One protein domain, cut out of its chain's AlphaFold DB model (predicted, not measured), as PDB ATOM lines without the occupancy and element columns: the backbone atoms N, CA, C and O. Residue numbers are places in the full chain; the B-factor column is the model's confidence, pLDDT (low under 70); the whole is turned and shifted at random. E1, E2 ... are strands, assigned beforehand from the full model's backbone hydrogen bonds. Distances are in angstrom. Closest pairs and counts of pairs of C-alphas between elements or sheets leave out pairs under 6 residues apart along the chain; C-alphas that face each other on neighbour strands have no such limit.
ATOM      1  N   LEU A   4       1.199   9.649 -15.203       38.97
ATOM      2  CA  LEU A   4       0.668  10.935 -15.648       38.97
ATOM      3  C   LEU A   4       1.668  12.033 -15.295       38.97
ATOM      4  O   LEU A   4       2.060  12.184 -14.135       38.97
ATOM      5  N   ILE A   5       2.098  12.796 -16.298       43.78
ATOM      6  CA  ILE A   5       3.056  13.888 -16.110       43.78
ATOM      7  C   ILE A   5       2.358  15.215 -16.392       43.78
ATOM      8  O   ILE A   5       1.781  15.414 -17.458       43.78
ATOM      9  N   LEU A   6       2.455  16.131 -15.429       44.66
ATOM     10  CA  LEU A   6       2.076  17.529 -15.593       44.66
ATOM     11  C   LEU A   6       3.311  18.315 -16.025       44.66
ATOM     12  O   LEU A   6       4.306  18.365 -15.301       44.66
ATOM     13  N   SER A   7       3.257  18.935 -17.199       41.41
ATOM     14  CA  SER A   7       4.359  19.756 -17.707       41.41
ATOM     15  C   SER A   7       3.877  21.133 -18.142       41.41
ATOM     16  O   SER A   7       2.842  21.258 -18.794       41.41
ATOM     17  N   SER A   8       4.663  22.159 -17.808       43.59
ATOM     18  CA  SER A   8       4.569  23.492 -18.403       43.59
ATOM     19  C   SER A   8       5.669  23.602 -19.448       43.59
ATOM     20  O   SER A   8       6.849  23.520 -19.104       43.59
ATOM     21  N   THR A   9       5.315  23.779 -20.717       40.53
ATOM     22  CA  THR A   9       6.310  24.108 -21.741       40.53
ATOM     23  C   THR A   9       6.685  25.586 -21.594       40.53
ATOM     24  O   THR A   9       5.888  26.399 -21.129       40.53
ATOM     25  N   LYS A  10       7.937  25.948 -21.882       38.22
ATOM     26  CA  LYS A  10       8.412  27.339 -21.830       38.22
ATOM     27  C   LYS A  10       8.518  27.837 -23.267       38.22
ATOM     28  O   LYS A  10       9.367  27.353 -24.007       38.22
ATOM     29  N   GLY A  11       7.641  28.758 -23.661       43.41
ATOM     30  CA  GLY A  11       7.698  29.398 -24.978       43.41
ATOM     31  C   GLY A  11       8.810  30.460 -25.071       43.41
ATOM     32  O   GLY A  11       9.222  30.996 -24.033       43.41
ATOM     33  N   PRO A  12       9.302  30.771 -26.285       42.38
ATOM     34  CA  PRO A  12      10.225  31.880 -26.525       42.38
ATOM     35  C   PRO A  12       9.529  33.226 -26.260       42.38
ATOM     36  O   PRO A  12       8.359  33.412 -26.582       42.38
ATOM     37  N   SER A  13      10.226  34.146 -25.594       46.78
ATOM     38  CA  SER A  13       9.654  35.366 -25.014       46.78
ATOM     39  C   SER A  13       9.739  36.587 -25.933       46.78
ATOM     40  O   SER A  13      10.842  36.978 -26.305       46.78
ATOM     41  N   PRO A  20      -5.618  41.023 -16.923       36.84
ATOM     42  CA  PRO A  20      -5.831  40.639 -15.524       36.84
ATOM     43  C   PRO A  20      -4.975  39.428 -15.097       36.84
ATOM     44  O   PRO A  20      -4.593  38.607 -15.937       36.84
ATOM     45  N   PRO A  21      -4.658  39.291 -13.793       35.44
ATOM     46  CA  PRO A  21      -3.677  38.327 -13.307       35.44
ATOM     47  C   PRO A  21      -4.147  36.881 -13.510       35.44
ATOM     48  O   PRO A  21      -5.041  36.392 -12.823       35.44
ATOM     49  N   LEU A  22      -3.498  36.173 -14.433       40.91
ATOM     50  CA  LEU A  22      -3.639  34.730 -14.617       40.91
ATOM     51  C   LEU A  22      -2.521  33.991 -13.870       40.91
ATOM     52  O   LEU A  22      -1.348  34.375 -13.900       40.91
ATOM     53  N   LEU A  23      -2.905  32.925 -13.167       37.88
ATOM     54  CA  LEU A  23      -1.999  32.082 -12.389       37.88
ATOM     55  C   LEU A  23      -1.085  31.285 -13.332       37.88
ATOM     56  O   LEU A  23      -1.568  30.515 -14.158       37.88
ATOM     57  N   THR A  24       0.231  31.468 -13.214       35.28
ATOM     58  CA  THR A  24       1.234  30.725 -14.005       35.28
ATOM     59  C   THR A  24       1.952  29.680 -13.151       35.28
ATOM     60  O   THR A  24       2.244  29.929 -11.983       35.28
ATOM     61  N   PHE A  25       2.266  28.527 -13.745       36.78
ATOM     62  CA  PHE A  25       2.852  27.354 -13.093       36.78
ATOM     63  C   PHE A  25       4.291  27.114 -13.582       36.78
ATOM     64  O   PHE A  25       4.611  27.403 -14.730       36.78
ATOM     65  N   SER A  26       5.172  26.582 -12.732       30.11
ATOM     66  CA  SER A  26       6.537  26.182 -13.113       30.11
ATOM     67  C   SER A  26       6.873  24.840 -12.472       30.11
ATOM     68  O   SER A  26       6.396  24.556 -11.377       30.11
ATOM     69  N   SER A  27       7.671  24.022 -13.156       30.17
ATOM     70  CA  SER A  27       8.090  22.688 -12.718       30.17
ATOM     71  C   SER A  27       9.613  22.645 -12.560       30.17
ATOM     72  O   SER A  27      10.335  23.164 -13.412       30.17
ATOM     73  N   GLN A  28      10.105  22.038 -11.478       26.83
ATOM     74  CA  GLN A  28      11.504  21.630 -11.329       26.83
ATOM     75  C   GLN A  28      11.539  20.123 -11.059       26.83
ATOM     76  O   GLN A  28      10.680  19.598 -10.360       26.83
ATOM     77  N   VAL A  29      12.511  19.427 -11.645       28.47
ATOM     78  CA  VAL A  29      12.692  17.974 -11.519       28.47
ATOM     79  C   VAL A  29      13.976  17.720 -10.727       28.47
ATOM     80  O   VAL A  29      14.984  18.376 -10.981       28.47
ATOM     81  N   SER A  30      13.947  16.783  -9.776       26.59
ATOM     82  CA  SER A  30      15.120  16.337  -9.004       26.59
ATOM     83  C   SER A  30      15.502  14.885  -9.365       26.59
ATOM     84  O   SER A  30      14.624  14.142  -9.806       26.59
ATOM     85  N   PRO A  31      16.788  14.488  -9.218       30.17
ATOM     86  CA  PRO A  31      17.358  13.249  -9.770       30.17
ATOM     87  C   PRO A  31      17.251  12.071  -8.755       30.17
ATOM     88  O   PRO A  31      16.536  12.207  -7.762       30.17
ATOM     89  N   PRO A  32      17.808  10.862  -8.991       40.12
ATOM     90  CA  PRO A  32      16.967   9.741  -9.375       40.12
ATOM     91  C   PRO A  32      17.196   8.535  -8.456       40.12
ATOM     92  O   PRO A  32      17.763   7.557  -8.895       40.12
ATOM     93  N   TYR A  33      16.780   8.582  -7.196       29.64
ATOM     94  CA  TYR A  33      16.552   7.377  -6.387       29.64
ATOM     95  C   TYR A  33      15.478   7.731  -5.348       29.64
ATOM     96  O   TYR A  33      15.593   8.745  -4.666       29.64
ATOM     97  N   ALA A  34      14.427   6.911  -5.270       28.86
ATOM     98  CA  ALA A  34      13.114   7.159  -4.650       28.86
ATOM     99  C   ALA A  34      12.107   7.898  -5.557       28.86
ATOM    100  O   ALA A  34      12.154   9.107  -5.773       28.86
ATOM    101  N   SER A  35      11.151   7.123  -6.072       31.36
ATOM    102  CA  SER A  35      10.092   7.497  -7.011       31.36
ATOM    103  C   SER A  35       9.133   8.556  -6.456       31.36
ATOM    104  O   SER A  35       8.035   8.240  -6.006       31.36
ATOM    105  N   LYS A  36       9.538   9.830  -6.476       26.02
ATOM    106  CA  LYS A  36       8.694  10.999  -6.196       26.02
ATOM    107  C   LYS A  36       9.198  12.178  -7.033       26.02
ATOM    108  O   LYS A  36      10.154  12.844  -6.657       26.02
ATOM    109  N   ALA A  37       8.568  12.441  -8.178       27.42
ATOM    110  CA  ALA A  37       8.847  13.656  -8.944       27.42
ATOM    111  C   ALA A  37       8.121  14.848  -8.304       27.42
ATOM    112  O   ALA A  37       6.916  14.777  -8.055       27.42
ATOM    113  N   VAL A  38       8.875  15.919  -8.028       30.92
ATOM    114  CA  VAL A  38       8.445  17.071  -7.228       30.92
ATOM    115  C   VAL A  38       8.263  18.355  -8.094       30.92
ATOM    116  O   VAL A  38       9.071  19.266  -8.046       30.92
ATOM    117  N   CYS A  39       7.175  18.472  -8.873       30.22
ATOM    118  CA  CYS A  39       6.579  19.751  -9.348       30.22
ATOM    119  C   CYS A  39       5.966  20.694  -8.264       30.22
ATOM    120  O   CYS A  39       4.790  20.571  -7.907       30.22
ATOM    121  N   VAL A  40       6.735  21.669  -7.769       29.89
ATOM    122  CA  VAL A  40       6.244  22.719  -6.852       29.89
ATOM    123  C   VAL A  40       5.484  23.793  -7.632       29.89
ATOM    124  O   VAL A  40       6.085  24.565  -8.375       29.89
ATOM    125  N   PHE A  41       4.172  23.913  -7.422       36.25
ATOM    126  CA  PHE A  41       3.400  25.005  -8.018       36.25
ATOM    127  C   PHE A  41       3.557  26.280  -7.185       36.25
ATOM    128  O   PHE A  41       3.390  26.280  -5.967       36.25
ATOM    129  N   ARG A  42       3.857  27.398  -7.846       33.66
ATOM    130  CA  ARG A  42       3.780  28.732  -7.250       33.66
ATOM    131  C   ARG A  42       2.738  29.506  -8.030       33.66
ATOM    132  O   ARG A  42       3.004  29.879  -9.163       33.66
ATOM    133  N   ALA A  43       1.586  29.759  -7.418       34.53
ATOM    134  CA  ALA A  43       0.607  30.708  -7.927       34.53
ATOM    135  C   ALA A  43       1.261  32.101  -7.979       34.53
ATOM    136  O   ALA A  43       1.296  32.825  -6.987       34.53
ATOM    137  N   ARG A  44       1.878  32.453  -9.111       36.84
ATOM    138  CA  ARG A  44       2.236  33.839  -9.417       36.84
ATOM    139  C   ARG A  44       1.166  34.390 -10.344       36.84
ATOM    140  O   ARG A  44       0.938  33.830 -11.413       36.84
ATOM    141  N   SER A  45       0.570  35.507  -9.938       35.50
ATOM    142  CA  SER A  45       0.028  36.504 -10.858       35.50
ATOM    143  C   SER A  45       1.158  36.884 -11.820       35.50
ATOM    144  O   SER A  45       2.080  37.600 -11.429       35.50
ATOM    145  N   SER A  46       1.166  36.328 -13.030       39.72
ATOM    146  CA  SER A  46       2.173  36.647 -14.041       39.72
ATOM    147  C   SER A  46       1.468  37.138 -15.293       39.72
ATOM    148  O   SER A  46       0.754  36.392 -15.953       39.72
ATOM    149  N   VAL A  47       1.724  38.400 -15.627       42.94
ATOM    150  CA  VAL A  47       1.215  39.135 -16.796       42.94
ATOM    151  C   VAL A  47       1.946  38.692 -18.080       42.94
ATOM    152  O   VAL A  47       2.353  39.510 -18.894       42.94
ATOM    153  N   ARG A  48       2.209  37.389 -18.267       47.81
ATOM    154  CA  ARG A  48       2.783  36.883 -19.527       47.81
ATOM    155  C   ARG A  48       1.678  36.285 -20.378       47.81
ATOM    156  O   ARG A  48       1.292  35.140 -20.165       47.81
ATOM    157  N   ALA A  49       1.254  37.046 -21.383       51.91
ATOM    158  CA  ALA A  49       0.260  36.674 -22.390       51.91
ATOM    159  C   ALA A  49       0.606  35.410 -23.216       51.91
ATOM    160  O   ALA A  49      -0.227  34.928 -23.977       51.91
ATOM    161  N   HIS A  50       1.799  34.822 -23.042       55.66
ATOM    162  CA  HIS A  50       2.287  33.691 -23.843       55.66
ATOM    163  C   HIS A  50       2.781  32.487 -23.029       55.66
ATOM    164  O   HIS A  50       3.580  31.692 -23.522       55.66
ATOM    165  N   ALA A  51       2.337  32.319 -21.779       55.22
ATOM    166  CA  ALA A  51       2.579  31.052 -21.089       55.22
ATOM    167  C   ALA A  51       1.793  29.924 -21.796       55.22
ATOM    168  O   ALA A  51       0.576  30.057 -21.968       55.22
ATOM    169  N   PRO A  52       2.445  28.825 -22.219       67.00
ATOM    170  CA  PRO A  52       1.742  27.692 -22.808       67.00
ATOM    171  C   PRO A  52       0.720  27.121 -21.831       67.00
ATOM    172  O   PRO A  52       0.943  27.107 -20.616       67.00
ATOM    173  N   ARG A  53      -0.407  26.637 -22.362       73.44
ATOM    174  CA  ARG A  53      -1.422  25.980 -21.533       73.44
ATOM    175  C   ARG A  53      -0.795  24.761 -20.846       73.44
ATOM    176  O   ARG A  53      -0.005  24.063 -21.483       73.44
ATOM    177  N   PRO A  54      -1.117  24.500 -19.570       79.56
ATOM    178  CA  PRO A  54      -0.656  23.291 -18.912       79.56
ATOM    179  C   PRO A  54      -1.265  22.068 -19.604       79.56
ATOM    180  O   PRO A  54      -2.383  22.120 -20.127       79.56
ATOM    181  N   VAL A  55      -0.510  20.973 -19.611       81.25
ATOM    182  CA  VAL A  55      -0.865  19.744 -20.326       81.25
ATOM    183  C   VAL A  55      -0.737  18.545 -19.394       81.25
ATOM    184  O   VAL A  55       0.251  18.426 -18.661       81.25
ATOM    185  N   VAL A  56      -1.725  17.651 -19.443       84.00
ATOM    186  CA  VAL A  56      -1.635  16.289 -18.907       84.00
ATOM    187  C   VAL A  56      -1.099  15.384 -20.004       84.00
ATOM    188  O   VAL A  56      -1.700  15.281 -21.070       84.00
ATOM    189  N   ARG A  57       0.029  14.726 -19.746       84.44
ATOM    190  CA  ARG A  57       0.640  13.782 -20.686       84.44
ATOM    191  C   ARG A  57       0.467  12.361 -20.185       84.44
ATOM    192  O   ARG A  57       0.836  12.071 -19.043       84.44
ATOM    193  N   THR A  58      -0.047  11.485 -21.040       84.50
ATOM    194  CA  THR A  58      -0.038  10.041 -20.804       84.50
ATOM    195  C   THR A  58       1.244   9.458 -21.381       84.50
ATOM    196  O   THR A  58       1.674   9.819 -22.476       84.50
ATOM    197  N   LYS A  59       1.893   8.570 -20.630       81.62
ATOM    198  CA  LYS A  59       3.045   7.803 -21.104       81.62
ATOM    199  C   LYS A  59       2.788   6.324 -20.910       81.62
ATOM    200  O   LYS A  59       2.278   5.917 -19.867       81.62
ATOM    201  N   LEU A  60       3.167   5.543 -21.911       78.75
ATOM    202  CA  LEU A  60       3.164   4.093 -21.808       78.75
ATOM    203  C   LEU A  60       4.332   3.642 -20.933       78.75
ATOM    204  O   LEU A  60       5.361   4.316 -20.849       78.75
ATOM    205  N   ASP A  61       4.128   2.518 -20.261       77.62
ATOM    206  CA  ASP A  61       5.173   1.854 -19.487       77.62
ATOM    207  C   ASP A  61       6.176   1.151 -20.421       77.62
ATOM    208  O   ASP A  61       5.987   1.132 -21.641       77.62
ATOM    209  N   ALA A  62       7.210   0.527 -19.857       80.12
ATOM    210  CA  ALA A  62       8.196  -0.263 -20.601       80.12
ATOM    211  C   ALA A  62       7.556  -1.353 -21.485       80.12
ATOM    212  O   ALA A  62       8.067  -1.649 -22.562       80.12
ATOM    213  N   ASP A  63       6.404  -1.889 -21.073       81.75
ATOM    214  CA  ASP A  63       5.651  -2.911 -21.808       81.75
ATOM    215  C   ASP A  63       4.973  -2.391 -23.087       81.75
ATOM    216  O   ASP A  63       4.403  -3.181 -23.838       81.75
ATOM    217  N   LEU A  64       4.942  -1.068 -23.303       84.88
ATOM    218  CA  LEU A  64       4.268  -0.400 -24.429       84.88
ATOM    219  C   LEU A  64       2.771  -0.745 -24.586       84.88
ATOM    220  O   LEU A  64       2.164  -0.464 -25.619       84.88
ATOM    221  N   LYS A  65       2.143  -1.321 -23.555       86.31
ATOM    222  CA  LYS A  65       0.719  -1.676 -23.558       86.31
ATOM    223  C   LYS A  65      -0.147  -0.437 -23.399       86.31
ATOM    224  O   LYS A  65       0.013   0.307 -22.430       86.31
ATOM    225  N   LEU A  66      -1.098  -0.266 -24.316       86.38
ATOM    226  CA  LEU A  66      -2.124   0.772 -24.223       86.38
ATOM    227  C   LEU A  66      -2.968   0.586 -22.957       86.38
ATOM    228  O   LEU A  66      -3.213  -0.540 -22.517       86.38
ATOM    229  N   LEU A  67      -3.417   1.696 -22.376       83.88
ATOM    230  CA  LEU A  67      -4.187   1.688 -21.138       83.88
ATOM    231  C   LEU A  67      -5.689   1.667 -21.441       83.88
ATOM    232  O   LEU A  67      -6.204   2.702 -21.864       83.88
ATOM    233  N   PRO A  68      -6.421   0.565 -21.194       88.94
ATOM    234  CA  PRO A  68      -7.875   0.592 -21.302       88.94
ATOM    235  C   PRO A  68      -8.439   1.544 -20.247       88.94
ATOM    236  O   PRO A  68      -8.213   1.375 -19.047       88.94
ATOM    237  N   CYS A  69      -9.152   2.575 -20.684       89.69
ATOM    238  CA  CYS A  69      -9.681   3.598 -19.799       89.69
ATOM    239  C   CYS A  69     -11.088   4.016 -20.237       89.69
ATOM    240  O   CYS A  69     -11.464   3.896 -21.398       89.69
ATOM    241  N   THR A  70     -11.876   4.495 -19.277       93.50
ATOM    242  CA  THR A  70     -13.216   5.051 -19.512       93.50
ATOM    243  C   THR A  70     -13.209   6.575 -19.515       93.50
ATOM    244  O   THR A  70     -13.968   7.198 -20.250       93.50
ATOM    245  N   SER A  71     -12.346   7.193 -18.707       93.62
ATOM    246  CA  SER A  71     -12.235   8.647 -18.626       93.62
ATOM    247  C   SER A  71     -10.902   9.090 -18.038       93.62
ATOM    248  O   SER A  71     -10.420   8.496 -17.067       93.62
ATOM    249  N   LEU A  72     -10.370  10.197 -18.550       90.94
ATOM    250  CA  LEU A  72      -9.257  10.936 -17.968       90.94
ATOM    251  C   LEU A  72      -9.762  12.236 -17.356       90.94
ATOM    252  O   LEU A  72     -10.494  12.994 -17.991       90.94
ATOM    253  N   THR A  73      -9.331  12.520 -16.136       90.56
ATOM    254  CA  THR A  73      -9.742  13.702 -15.378       90.56
ATOM    255  C   THR A  73      -8.541  14.431 -14.801       90.56
ATOM    256  O   THR A  73      -7.523  13.825 -14.476       90.56
ATOM    257  N   ILE A  74      -8.675  15.734 -14.605       88.56
ATOM    258  CA  ILE A  74      -7.744  16.564 -13.845       88.56
ATOM    259  C   ILE A  74      -8.526  17.296 -12.763       88.56
ATOM    260  O   ILE A  74      -9.588  17.846 -13.031       88.56
ATOM    261  N   SER A  75      -8.015  17.287 -11.538       87.44
ATOM    262  CA  SER A  75      -8.708  17.822 -10.366       87.44
ATOM    263  C   SER A  75      -7.803  18.789  -9.619       87.44
ATOM    264  O   SER A  75      -6.629  18.494  -9.403       87.44
ATOM    265  N   VAL A  76      -8.329  19.937  -9.204       88.75
ATOM    266  CA  VAL A  76      -7.661  20.871  -8.291       88.75
ATOM    267  C   VAL A  76      -8.393  20.830  -6.958       88.75
ATOM    268  O   VAL A  76      -9.565  21.195  -6.882       88.75
ATOM    269  N   ARG A  77      -7.707  20.372  -5.911       88.69
ATOM    270  CA  ARG A  77      -8.321  20.024  -4.623       88.69
ATOM    271  C   ARG A  77      -7.626  20.709  -3.449       88.69
ATOM    272  O   ARG A  77      -6.398  20.661  -3.416       88.69
ATOM    273  N   CYS A  78      -8.351  21.307  -2.487       87.88
ATOM    274  CA  CYS A  78      -7.768  21.593  -1.152       87.88
ATOM    275  C   CYS A  78      -8.164  20.484  -0.203       87.88
ATOM    276  O   CYS A  78      -9.345  20.189  -0.022       87.88
ATOM    277  N   TYR A  79      -7.157  19.931   0.445       88.19
ATOM    278  CA  TYR A  79      -7.324  19.035   1.565       88.19
ATOM    279  C   TYR A  79      -7.001  19.791   2.836       88.19
ATOM    280  O   TYR A  79      -5.959  20.441   2.897       88.19
ATOM    281  N   GLU A  80      -7.837  19.662   3.856       89.50
ATOM    282  CA  GLU A  80      -7.386  19.866   5.223       89.50
ATOM    283  C   GLU A  80      -6.824  18.557   5.768       89.50
ATOM    284  O   GLU A  80      -7.394  17.481   5.592       89.50
ATOM    285  N   HIS A  81      -5.683  18.656   6.429       89.12
ATOM    286  CA  HIS A  81      -5.019  17.558   7.096       89.12
ATOM    287  C   HIS A  81      -4.911  17.891   8.578       89.12
ATOM    288  O   HIS A  81      -4.371  18.938   8.937       89.12
ATOM    289  N   ARG A  82      -5.378  16.985   9.436       91.31
ATOM    290  CA  ARG A  82      -5.025  16.980  10.857       91.31
ATOM    291  C   ARG A  82      -3.727  16.205  11.004       91.31
ATOM    292  O   ARG A  82      -3.626  15.069  10.541       91.31
ATOM    293  N   ILE A  83      -2.717  16.846  11.573       89.50
ATOM    294  CA  ILE A  83      -1.390  16.261  11.755       89.50
ATOM    295  C   ILE A  83      -1.315  15.801  13.208       89.50
ATOM    296  O   ILE A  83      -1.526  16.593  14.116       89.50
ATOM    297  N   GLY A  84      -1.095  14.506  13.426       87.94
ATOM    298  CA  GLY A  84      -0.754  13.975  14.745       87.94
ATOM    299  C   GLY A  84       0.760  13.936  14.939       87.94
ATOM    300  O   GLY A  84       1.524  14.316  14.057       87.94
ATOM    301  N   ARG A  85       1.218  13.376  16.063       82.19
ATOM    302  CA  ARG A  85       2.653  13.309  16.406       82.19
ATOM    303  C   ARG A  85       3.543  12.649  15.343       82.19
ATOM    304  O   ARG A  85       4.723  12.969  15.279       82.19
ATOM    305  N   VAL A  86       3.003  11.712  14.555       80.38
ATOM    306  CA  VAL A  86       3.793  10.891  13.616       80.38
ATOM    307  C   VAL A  86       3.315  11.003  12.167       80.38
ATOM    308  O   VAL A  86       4.138  10.916  11.266       80.38
ATOM    309  N   ASN A  87       2.018  11.209  11.909       84.31
ATOM    310  CA  ASN A  87       1.450  11.217  10.557       84.31
ATOM    311  C   ASN A  87       0.161  12.046  10.476       84.31
ATOM    312  O   ASN A  87      -0.387  12.483  11.489       84.31
ATOM    313  N   VAL A  88      -0.344  12.229   9.252       84.50
ATOM    314  CA  VAL A  88      -1.690  12.762   9.013       84.50
ATOM    315  C   VAL A  88      -2.717  11.789   9.596       84.50
ATOM    316  O   VAL A  88      -2.809  10.649   9.147       84.50
ATOM    317  N   THR A  89      -3.469  12.231  10.601       90.00
ATOM    318  CA  THR A  89      -4.496  11.424  11.279       90.00
ATOM    319  C   THR A  89      -5.814  11.440  10.522       90.00
ATOM    320  O   THR A  89      -6.522  10.440  10.482       90.00
ATOM    321  N   ASN A  90      -6.140  12.573   9.902       90.88
ATOM    322  CA  ASN A  90      -7.350  12.741   9.113       90.88
ATOM    323  C   ASN A  90      -7.065  13.664   7.926       90.88
ATOM    324  O   ASN A  90      -6.334  14.646   8.062       90.88
ATOM    325  N   SER A  91      -7.636  13.333   6.770       89.88
ATOM    326  CA  SER A  91      -7.668  14.210   5.603       89.88
ATOM    327  C   SER A  91      -9.111  14.406   5.171       89.88
ATOM    328  O   SER A  91      -9.803  13.423   4.909       89.88
ATOM    329  N   LYS A  92      -9.544  15.655   5.030       91.94
ATOM    330  CA  LYS A  92     -10.860  15.998   4.496       91.94
ATOM    331  C   LYS A  92     -10.696  16.868   3.259       91.94
ATOM    332  O   LYS A  92      -9.900  17.804   3.238       91.94
ATOM    333  N   LEU A  93     -11.452  16.543   2.219       91.31
ATOM    334  CA  LEU A  93     -11.532  17.332   0.997       91.31
ATOM    335  C   LEU A  93     -12.435  18.544   1.251       91.31
ATOM    336  O   LEU A  93     -13.614  18.381   1.552       91.31
ATOM    337  N   LEU A  94     -11.872  19.749   1.175       89.19
ATOM    338  CA  LEU A  94     -12.621  20.998   1.338       89.19
ATOM    339  C   LEU A  94     -13.174  21.510   0.011       89.19
ATOM    340  O   LEU A  94     -14.274  22.050  -0.037       89.19
ATOM    341  N   VAL A  95     -12.393  21.351  -1.056       89.62
ATOM    342  CA  VAL A  95     -12.719  21.845  -2.395       89.62
ATOM    343  C   VAL A  95     -12.296  20.819  -3.420       89.62
ATOM    344  O   VAL A  95     -11.186  20.300  -3.317       89.62
ATOM    345  N   ASP A  96     -13.138  20.607  -4.430       91.81
ATOM    346  CA  ASP A  96     -12.825  19.817  -5.615       91.81
ATOM    347  C   ASP A  96     -13.301  20.528  -6.883       91.81
ATOM    348  O   ASP A  96     -14.495  20.738  -7.082       91.81
ATOM    349  N   TYR A  97     -12.353  20.886  -7.746       90.06
ATOM    350  CA  TYR A  97     -12.624  21.321  -9.109       90.06
ATOM    351  C   TYR A  97     -12.068  20.291 -10.074       90.06
ATOM    352  O   TYR A  97     -10.871  20.293 -10.363       90.06
ATOM    353  N   THR A  98     -12.943  19.429 -10.583       92.38
ATOM    354  CA  THR A  98     -12.590  18.376 -11.535       92.38
ATOM    355  C   THR A  98     -13.024  18.752 -12.953       92.38
ATOM    356  O   THR A  98     -14.150  19.187 -13.177       92.38
ATOM    357  N   GLN A  99     -12.132  18.552 -13.921       93.94
ATOM    358  CA  GLN A  99     -12.391  18.652 -15.355       93.94
ATOM    359  C   GLN A  99     -12.120  17.296 -16.013       93.94
ATOM    360  O   GLN A  99     -11.056  16.706 -15.822       93.94
ATOM    361  N   VAL A 100     -13.066  16.817 -16.821       95.44
ATOM    362  CA  VAL A 100     -12.855  15.662 -17.702       95.44
ATOM    363  C   VAL A 100     -12.076  16.134 -18.928       95.44
ATOM    364  O   VAL A 100     -12.464  17.103 -19.575       95.44
ATOM    365  N   LEU A 101     -10.954  15.480 -19.213       90.56
ATOM    366  CA  LEU A 101     -10.090  15.785 -20.357       90.56
ATOM    367  C   LEU A 101     -10.400  14.911 -21.564       90.56
ATOM    368  O   LEU A 101     -10.199  15.332 -22.699       90.56
ATOM    369  N   TRP A 102     -10.860  13.694 -21.304       95.12
ATOM    370  CA  TRP A 102     -11.225  12.719 -22.314       95.12
ATOM    371  C   TRP A 102     -12.169  11.689 -21.697       95.12
ATOM    372  O   TRP A 102     -12.057  11.367 -20.509       95.12
ATOM    373  N   SER A 103     -13.073  11.156 -22.507       95.88
ATOM    374  CA  SER A 103     -13.956  10.046 -22.169       95.88
ATOM    375  C   SER A 103     -14.070   9.126 -23.372       95.88
ATOM    376  O   SER A 103     -14.048   9.600 -24.508       95.88
ATOM    377  N   LYS A 104     -14.230   7.832 -23.109       95.06
ATOM    378  CA  LYS A 104     -14.567   6.858 -24.145       95.06
ATOM    379  C   LYS A 104     -15.909   7.215 -24.822       95.06
ATOM    380  O   LYS A 104     -16.748   7.853 -24.176       95.06
ATOM    381  N   PRO A 105     -16.159   6.747 -26.053       95.94
ATOM    382  CA  PRO A 105     -17.487   6.702 -26.654       95.94
ATOM    383  C   PRO A 105     -18.474   5.866 -25.829       95.94
ATOM    384  O   PRO A 105     -18.086   4.976 -25.062       95.94
ATOM    385  N   ASP A 106     -19.764   6.129 -26.010       94.94
ATOM    386  CA  ASP A 106     -20.820   5.432 -25.270       94.94
ATOM    387  C   ASP A 106     -20.969   3.960 -25.700       94.94
ATOM    388  O   ASP A 106     -21.296   3.122 -24.862       94.94
ATOM    389  N   ASP A 107     -20.615   3.629 -26.948       96.69
ATOM    390  CA  ASP A 107     -20.786   2.294 -27.551       96.69
ATOM    391  C   ASP A 107     -19.742   1.248 -27.130       96.69
ATOM    392  O   ASP A 107     -19.875   0.065 -27.444       96.69
ATOM    393  N   VAL A 108     -18.669   1.666 -26.458       95.12
ATOM    394  CA  VAL A 108     -17.567   0.778 -26.058       95.12
ATOM    395  C   VAL A 108     -17.434   0.766 -24.549       95.12
ATOM    396  O   VAL A 108     -17.580   1.804 -23.921       95.12
ATOM    397  N   ASP A 109     -17.110  -0.367 -23.930       91.38
ATOM    398  CA  ASP A 109     -16.911  -0.401 -22.473       91.38
ATOM    399  C   ASP A 109     -15.626   0.319 -22.052       91.38
ATOM    400  O   ASP A 109     -15.596   1.001 -21.026       91.38
ATOM    401  N   TYR A 110     -14.576   0.212 -22.873       90.38
ATOM    402  CA  TYR A 110     -13.257   0.802 -22.645       90.38
ATOM    403  C   TYR A 110     -12.616   1.192 -23.969       90.38
ATOM    404  O   TYR A 110     -12.762   0.484 -24.962       90.38
ATOM    405  N   GLU A 111     -11.830   2.266 -23.954       92.56
ATOM    406  CA  GLU A 111     -11.015   2.656 -25.101       92.56
ATOM    407  C   GLU A 111      -9.528   2.690 -24.696       92.56
ATOM    408  O   GLU A 111      -9.184   3.179 -23.610       92.56
ATOM    409  N   PRO A 112      -8.629   2.102 -25.509       90.12
ATOM    410  CA  PRO A 112      -7.206   2.061 -25.207       90.12
ATOM    411  C   PRO A 112      -6.550   3.433 -25.414       90.12
ATOM    412  O   PRO A 112      -6.514   3.966 -26.519       90.12
ATOM    413  N   ILE A 113      -5.953   3.980 -24.356       88.00
ATOM    414  CA  ILE A 113      -5.220   5.249 -24.393       88.00
ATOM    415  C   ILE A 113      -3.723   5.000 -24.600       88.00
ATOM    416  O   ILE A 113      -3.090   4.240 -23.859       88.00
ATOM    417  N   GLY A 114      -3.158   5.681 -25.600       86.88
ATOM    418  CA  GLY A 114      -1.730   5.697 -25.920       86.88
ATOM    419  C   GLY A 114      -0.944   6.829 -25.249       86.88
ATOM    420  O   GLY A 114      -1.273   7.297 -24.157       86.88
ATOM    421  N   VAL A 115       0.110   7.293 -25.925       86.06
ATOM    422  CA  VAL A 115       0.856   8.506 -25.551       86.06
ATOM    423  C   VAL A 115       0.153   9.715 -26.159       86.06
ATOM    424  O   VAL A 115       0.214   9.918 -27.368       86.06
ATOM    425  N   LEU A 116      -0.532  10.499 -25.332       87.38
ATOM    426  CA  LEU A 116      -1.345  11.641 -25.747       87.38
ATOM    427  C   LEU A 116      -1.128  12.834 -24.808       87.38
ATOM    428  O   LEU A 116      -0.686  12.695 -23.662       87.38
ATOM    429  N   GLU A 117      -1.432  14.026 -25.318       86.44
ATOM    430  CA  GLU A 117      -1.294  15.300 -24.616       86.44
ATOM    431  C   GLU A 117      -2.656  15.997 -24.522       86.44
ATOM    432  O   GLU A 117      -3.263  16.331 -25.537       86.44
ATOM    433  N   TYR A 118      -3.123  16.247 -23.298       84.81
ATOM    434  CA  TYR A 118      -4.419  16.862 -23.025       84.81
ATOM    435  C   TYR A 118      -4.229  18.239 -22.373       84.81
ATOM    436  O   TYR A 118      -3.917  18.317 -21.176       84.81
ATOM    437  N   PRO A 119      -4.373  19.344 -23.129       86.75
ATOM    438  CA  PRO A 119      -4.297  20.681 -22.560       86.75
ATOM    439  C   PRO A 119      -5.499  20.938 -21.651       86.75
ATOM    440  O   PRO A 119      -6.627  20.580 -21.981       86.75
ATOM    441  N   PHE A 120      -5.279  21.610 -20.523       84.50
ATOM    442  CA  PHE A 120      -6.352  21.921 -19.580       84.50
ATOM    443  C   PHE A 120      -6.277  23.356 -19.065       84.50
ATOM    444  O   PHE A 120      -5.251  24.035 -19.164       84.50
ATOM    445  N   ARG A 121      -7.394  23.844 -18.521       85.62
ATOM    446  CA  ARG A 121      -7.464  25.149 -17.858       85.62
ATOM    447  C   ARG A 121      -8.545  25.110 -16.787       85.62
ATOM    448  O   ARG A 121      -9.724  25.218 -17.096       85.62
ATOM    449  N   ILE A 122      -8.120  25.031 -15.531       83.69
ATOM    450  CA  ILE A 122      -9.003  25.176 -14.371       83.69
ATOM    451  C   ILE A 122      -8.803  26.578 -13.798       83.69
ATOM    452  O   ILE A 122      -7.678  26.977 -13.497       83.69
ATOM    453  N   THR A 123      -9.896  27.331 -13.674       82.38
ATOM    454  CA  THR A 123      -9.904  28.662 -13.054       82.38
ATOM    455  C   THR A 123     -10.664  28.566 -11.740       82.38
ATOM    456  O   THR A 123     -11.839  28.212 -11.739       82.38
ATOM    457  N   LEU A 124      -9.989  28.860 -10.630       78.88
ATOM    458  CA  LEU A 124     -10.614  28.916  -9.311       78.88
ATOM    459  C   LEU A 124     -11.200  30.318  -9.098       78.88
ATOM    460  O   LEU A 124     -10.471  31.293  -9.315       78.88
ATOM    461  N   PRO A 125     -12.474  30.457  -8.696       74.94
ATOM    462  CA  PRO A 125     -13.014  31.773  -8.389       74.94
ATOM    463  C   PRO A 125     -12.354  32.383  -7.136       74.94
ATOM    464  O   PRO A 125     -11.756  31.694  -6.311       74.94
ATOM    465  N   SER A 126     -12.420  33.707  -6.983       74.19
ATOM    466  CA  SER A 126     -11.779  34.411  -5.856       74.19
ATOM    467  C   SER A 126     -12.451  34.146  -4.505       74.19
ATOM    468  O   SER A 126     -11.838  34.364  -3.465       74.19
ATOM    469  N   ASN A 127     -13.695  33.663  -4.518       75.31
ATOM    470  CA  ASN A 127     -14.491  33.328  -3.339       75.31
ATOM    471  C   ASN A 127     -14.408  31.841  -2.951       75.31
ATOM    472  O   ASN A 127     -15.237  31.375  -2.170       75.31
ATOM    473  N   VAL A 128     -13.456  31.081  -3.504       78.31
ATOM    474  CA  VAL A 128     -13.321  29.656  -3.183       78.31
ATOM    475  C   VAL A 128     -13.029  29.470  -1.693       78.31
ATOM    476  O   VAL A 128     -12.071  30.056  -1.181       78.31
ATOM    477  N   PRO A 129     -13.806  28.625  -0.990       62.81
ATOM    478  CA  PRO A 129     -13.556  28.321   0.408       62.81
ATOM    479  C   PRO A 129     -12.274  27.499   0.526       62.81
ATOM    480  O   PRO A 129     -12.231  26.324   0.201       62.81
ATOM    481  N   GLY A 130     -11.190  28.100   0.987       59.53
ATOM    482  CA  GLY A 130      -9.945  27.376   1.185       59.53
ATOM    483  C   GLY A 130      -8.861  28.339   1.595       59.53
ATOM    484  O   GLY A 130      -8.420  29.165   0.798       59.53
ATOM    485  N   PHE A 131      -8.443  28.250   2.855       55.31
ATOM    486  CA  PHE A 131      -7.378  29.094   3.373       55.31
ATOM    487  C   PHE A 131      -6.143  28.967   2.473       55.31
ATOM    488  O   PHE A 131      -5.714  27.855   2.149       55.31
ATOM    489  N   SER A 132      -5.573  30.108   2.075       61.09
ATOM    490  CA  SER A 132      -4.244  30.181   1.467       61.09
ATOM    491  C   SER A 132      -3.286  29.360   2.325       61.09
ATOM    492  O   SER A 132      -2.996  29.780   3.437       61.09
ATOM    493  N   THR A 133      -2.887  28.177   1.846       63.31
ATOM    494  CA  THR A 133      -2.005  27.182   2.494       63.31
ATOM    495  C   THR A 133      -1.692  27.469   3.966       63.31
ATOM    496  O   THR A 133      -0.575  27.861   4.305       63.31
ATOM    497  N   ALA A 134      -2.692  27.330   4.840       67.12
ATOM    498  CA  ALA A 134      -2.499  27.535   6.268       67.12
ATOM    499  C   ALA A 134      -1.758  26.322   6.833       67.12
ATOM    500  O   ALA A 134      -2.161  25.183   6.584       67.12
ATOM    501  N   VAL A 135      -0.673  26.566   7.562       75.75
ATOM    502  CA  VAL A 135       0.131  25.527   8.208       75.75
ATOM    503  C   VAL A 135       0.251  25.885   9.683       75.75
ATOM    504  O   VAL A 135       0.874  26.882  10.033       75.75
ATOM    505  N   PHE A 136      -0.351  25.061  10.529       81.44
ATOM    506  CA  PHE A 136      -0.219  25.071  11.981       81.44
ATOM    507  C   PHE A 136       0.368  23.727  12.428       81.44
ATOM    508  O   PHE A 136       0.466  22.796  11.628       81.44
ATOM    509  N   VAL A 137       0.758  23.619  13.700       85.25
ATOM    510  CA  VAL A 137       1.428  22.424  14.248       85.25
ATOM    511  C   VAL A 137       0.624  21.143  13.970       85.25
ATOM    512  O   VAL A 137       1.168  20.200  13.405       85.25
ATOM    513  N   ASP A 138      -0.685  21.172  14.235       88.00
ATOM    514  CA  ASP A 138      -1.570  20.004  14.095       88.00
ATOM    515  C   ASP A 138      -2.576  20.129  12.933       88.00
ATOM    516  O   ASP A 138      -3.535  19.358  12.825       88.00
ATOM    517  N   TYR A 139      -2.407  21.124  12.055       86.31
ATOM    518  CA  TYR A 139      -3.350  21.394  10.966       86.31
ATOM    519  C   TYR A 139      -2.665  21.933   9.717       86.31
ATOM    520  O   TYR A 139      -1.820  22.820   9.783       86.31
ATOM    521  N   ARG A 140      -3.103  21.478   8.543       85.69
ATOM    522  CA  ARG A 140      -2.602  21.979   7.264       85.69
ATOM    523  C   ARG A 140      -3.676  21.981   6.179       85.69
ATOM    524  O   ARG A 140      -4.184  20.906   5.892       85.69
ATOM    525  N   CYS A 141      -3.949  23.111   5.504       85.44
ATOM    526  CA  CYS A 141      -4.604  23.059   4.177       85.44
ATOM    527  C   CYS A 141      -3.543  22.974   3.090       85.44
ATOM    528  O   CYS A 141      -2.551  23.713   3.093       85.44
ATOM    529  N   ALA A 142      -3.764  22.076   2.144       83.62
ATOM    530  CA  ALA A 142      -2.887  21.866   1.018       83.62
ATOM    531  C   ALA A 142      -3.694  21.737  -0.264       83.62
ATOM    532  O   ALA A 142      -4.526  20.844  -0.403       83.62
ATOM    533  N   TRP A 143      -3.383  22.611  -1.212       83.38
ATOM    534  CA  TRP A 143      -3.878  22.519  -2.574       83.38
ATOM    535  C   TRP A 143      -3.038  21.522  -3.377       83.38
ATOM    536  O   TRP A 143      -1.807  21.557  -3.302       83.38
ATOM    537  N   ARG A 144      -3.697  20.652  -4.145       84.06
ATOM    538  CA  ARG A 144      -3.079  19.663  -5.034       84.06
ATOM    539  C   ARG A 144      -3.736  19.687  -6.407       84.06
ATOM    540  O   ARG A 144      -4.925  19.965  -6.525       84.06
ATOM    541  N   VAL A 145      -2.941  19.366  -7.423       84.19
ATOM    542  CA  VAL A 145      -3.411  19.097  -8.783       84.19
ATOM    543  C   VAL A 145      -3.243  17.602  -9.036       84.19
ATOM    544  O   VAL A 145      -2.130  17.081  -8.952       84.19
ATOM    545  N   GLU A 146      -4.341  16.910  -9.311       83.38
ATOM    546  CA  GLU A 146      -4.415  15.453  -9.402       83.38
ATOM    547  C   GLU A 146      -4.966  15.038 -10.759       83.38
ATOM    548  O   GLU A 146      -6.108  15.343 -11.096       83.38
ATOM    549  N   ALA A 147      -4.156  14.333 -11.546       84.25
ATOM    550  CA  ALA A 147      -4.624  13.684 -12.760       84.25
ATOM    551  C   ALA A 147      -5.105  12.266 -12.412       84.25
ATOM    552  O   ALA A 147      -4.420  11.545 -11.688       84.25
ATOM    553  N   GLY A 148      -6.275  11.882 -12.912       85.75
ATOM    554  CA  GLY A 148      -6.911  10.593 -12.671       85.75
ATOM    555  C   GLY A 148      -7.276   9.904 -13.980       85.75
ATOM    556  O   GLY A 148      -7.651  10.557 -14.951       85.75
ATOM    557  N   ALA A 149      -7.165   8.580 -13.998       86.38
ATOM    558  CA  ALA A 149      -7.614   7.729 -15.090       86.38
ATOM    559  C   ALA A 149      -8.551   6.666 -14.516       86.38
ATOM    560  O   ALA A 149      -8.182   5.955 -13.581       86.38
ATOM    561  N   ARG A 150      -9.766   6.557 -15.054       87.62
ATOM    562  CA  ARG A 150     -10.740   5.552 -14.614       87.62
ATOM    563  C   ARG A 150     -10.566   4.283 -15.440       87.62
ATOM    564  O   ARG A 150     -10.986   4.222 -16.594       87.62
ATOM    565  N   ILE A 151      -9.916   3.294 -14.843       84.00
ATOM    566  CA  ILE A 151      -9.570   2.001 -15.446       84.00
ATOM    567  C   ILE A 151     -10.496   0.930 -14.838       84.00
ATOM    568  O   ILE A 151     -10.786   1.012 -13.642       84.00
TER     569      ILE A 151
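What this domain is: This is residues 4 to 13 and 20 to 151 of the 185 residues of an uncharacterized protein of Candolleomyces aberdarensis (UniProt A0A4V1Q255). A long, twisted sheet of three bent strands, E5, E4 and E8, is crossed near one end by a smaller sheet, E1, E2 and E7, in a loose sandwich that is only partly face to face. The short pair E3 and E6 sits beyond that end, and the unnamed stretch 20 to 54 makes a long loop whose residues 31 to 36 stick out. The printed part has 142 residues, with eight named strands in the order E1 to E8 and no named helix; its class is all strand, though under half of the residues, 59, are in named elements. The sheets, in order E5 E4 E8, E1 E2 E7 and E3 E6, are antiparallel. The whole is only just loose, close to compact, with a radius of gyration of the C-alphas of 17.5 A and spans of 48 by 42 by 37 A.

How they stand to each other: Begin with the inner strand E4, residues 71 to 83, which forms a hairpin with E5, residues 88 to 103; look for N 76 and O 97 at 2.8 A. On the other side of E4 is E8, residues 139 to 150, with N 77 and O 144 at 2.9 A. E4 bends by 59 degrees at residue 76, E5 by 71 degrees at residue 95 and E8 by 60 degrees at residue 147. The second sheet has E2, residues 55 to 59, between the edge strands E1, residues 4 to 7, and E7, residues 117 to 119. Find N 57 and O 5 at 3.0 A, and N 118 and O 56 at 2.8 A. These two sheets form a sandwich, two sheets face to face, with strands at 75 degrees and facing parts 9.7 A centre to centre. Between them, the closest C-alphas of E5 and E7 are those of Leu 101 and Tyr 118, 6.4 A apart. E3, residues 67 to 69, is antiparallel to E6, residues 111 to 113, with N 113 and O 67 at 2.8 A. E3 runs on into E4 at 85 degrees.

Where its parts are: Find C-alpha 4, where E1 begins, at (0.668, 10.935, -15.648). From C-alpha 71 at (-12.235, 8.647, -18.626), E4 runs 33.1 A; E5 measures 33.6 A. E8 runs 31.0 A to C-alpha 150 at (-10.740, 5.552, -14.614).

The domain as a whole: The C-alphas farthest apart, those of Asp 107 and Val 137, are 51.4 A apart. Residues 14 to 19 are not printed; C-alphas 13 and 20 are 18.9 A apart across the cut. The link from E7 to E8, 19 residues, is long. Look in the B-factor column for pLDDT under 70 at residues 4 to 13, 20 to 52 and 129 to 134; the mean of the printed part is 70.9.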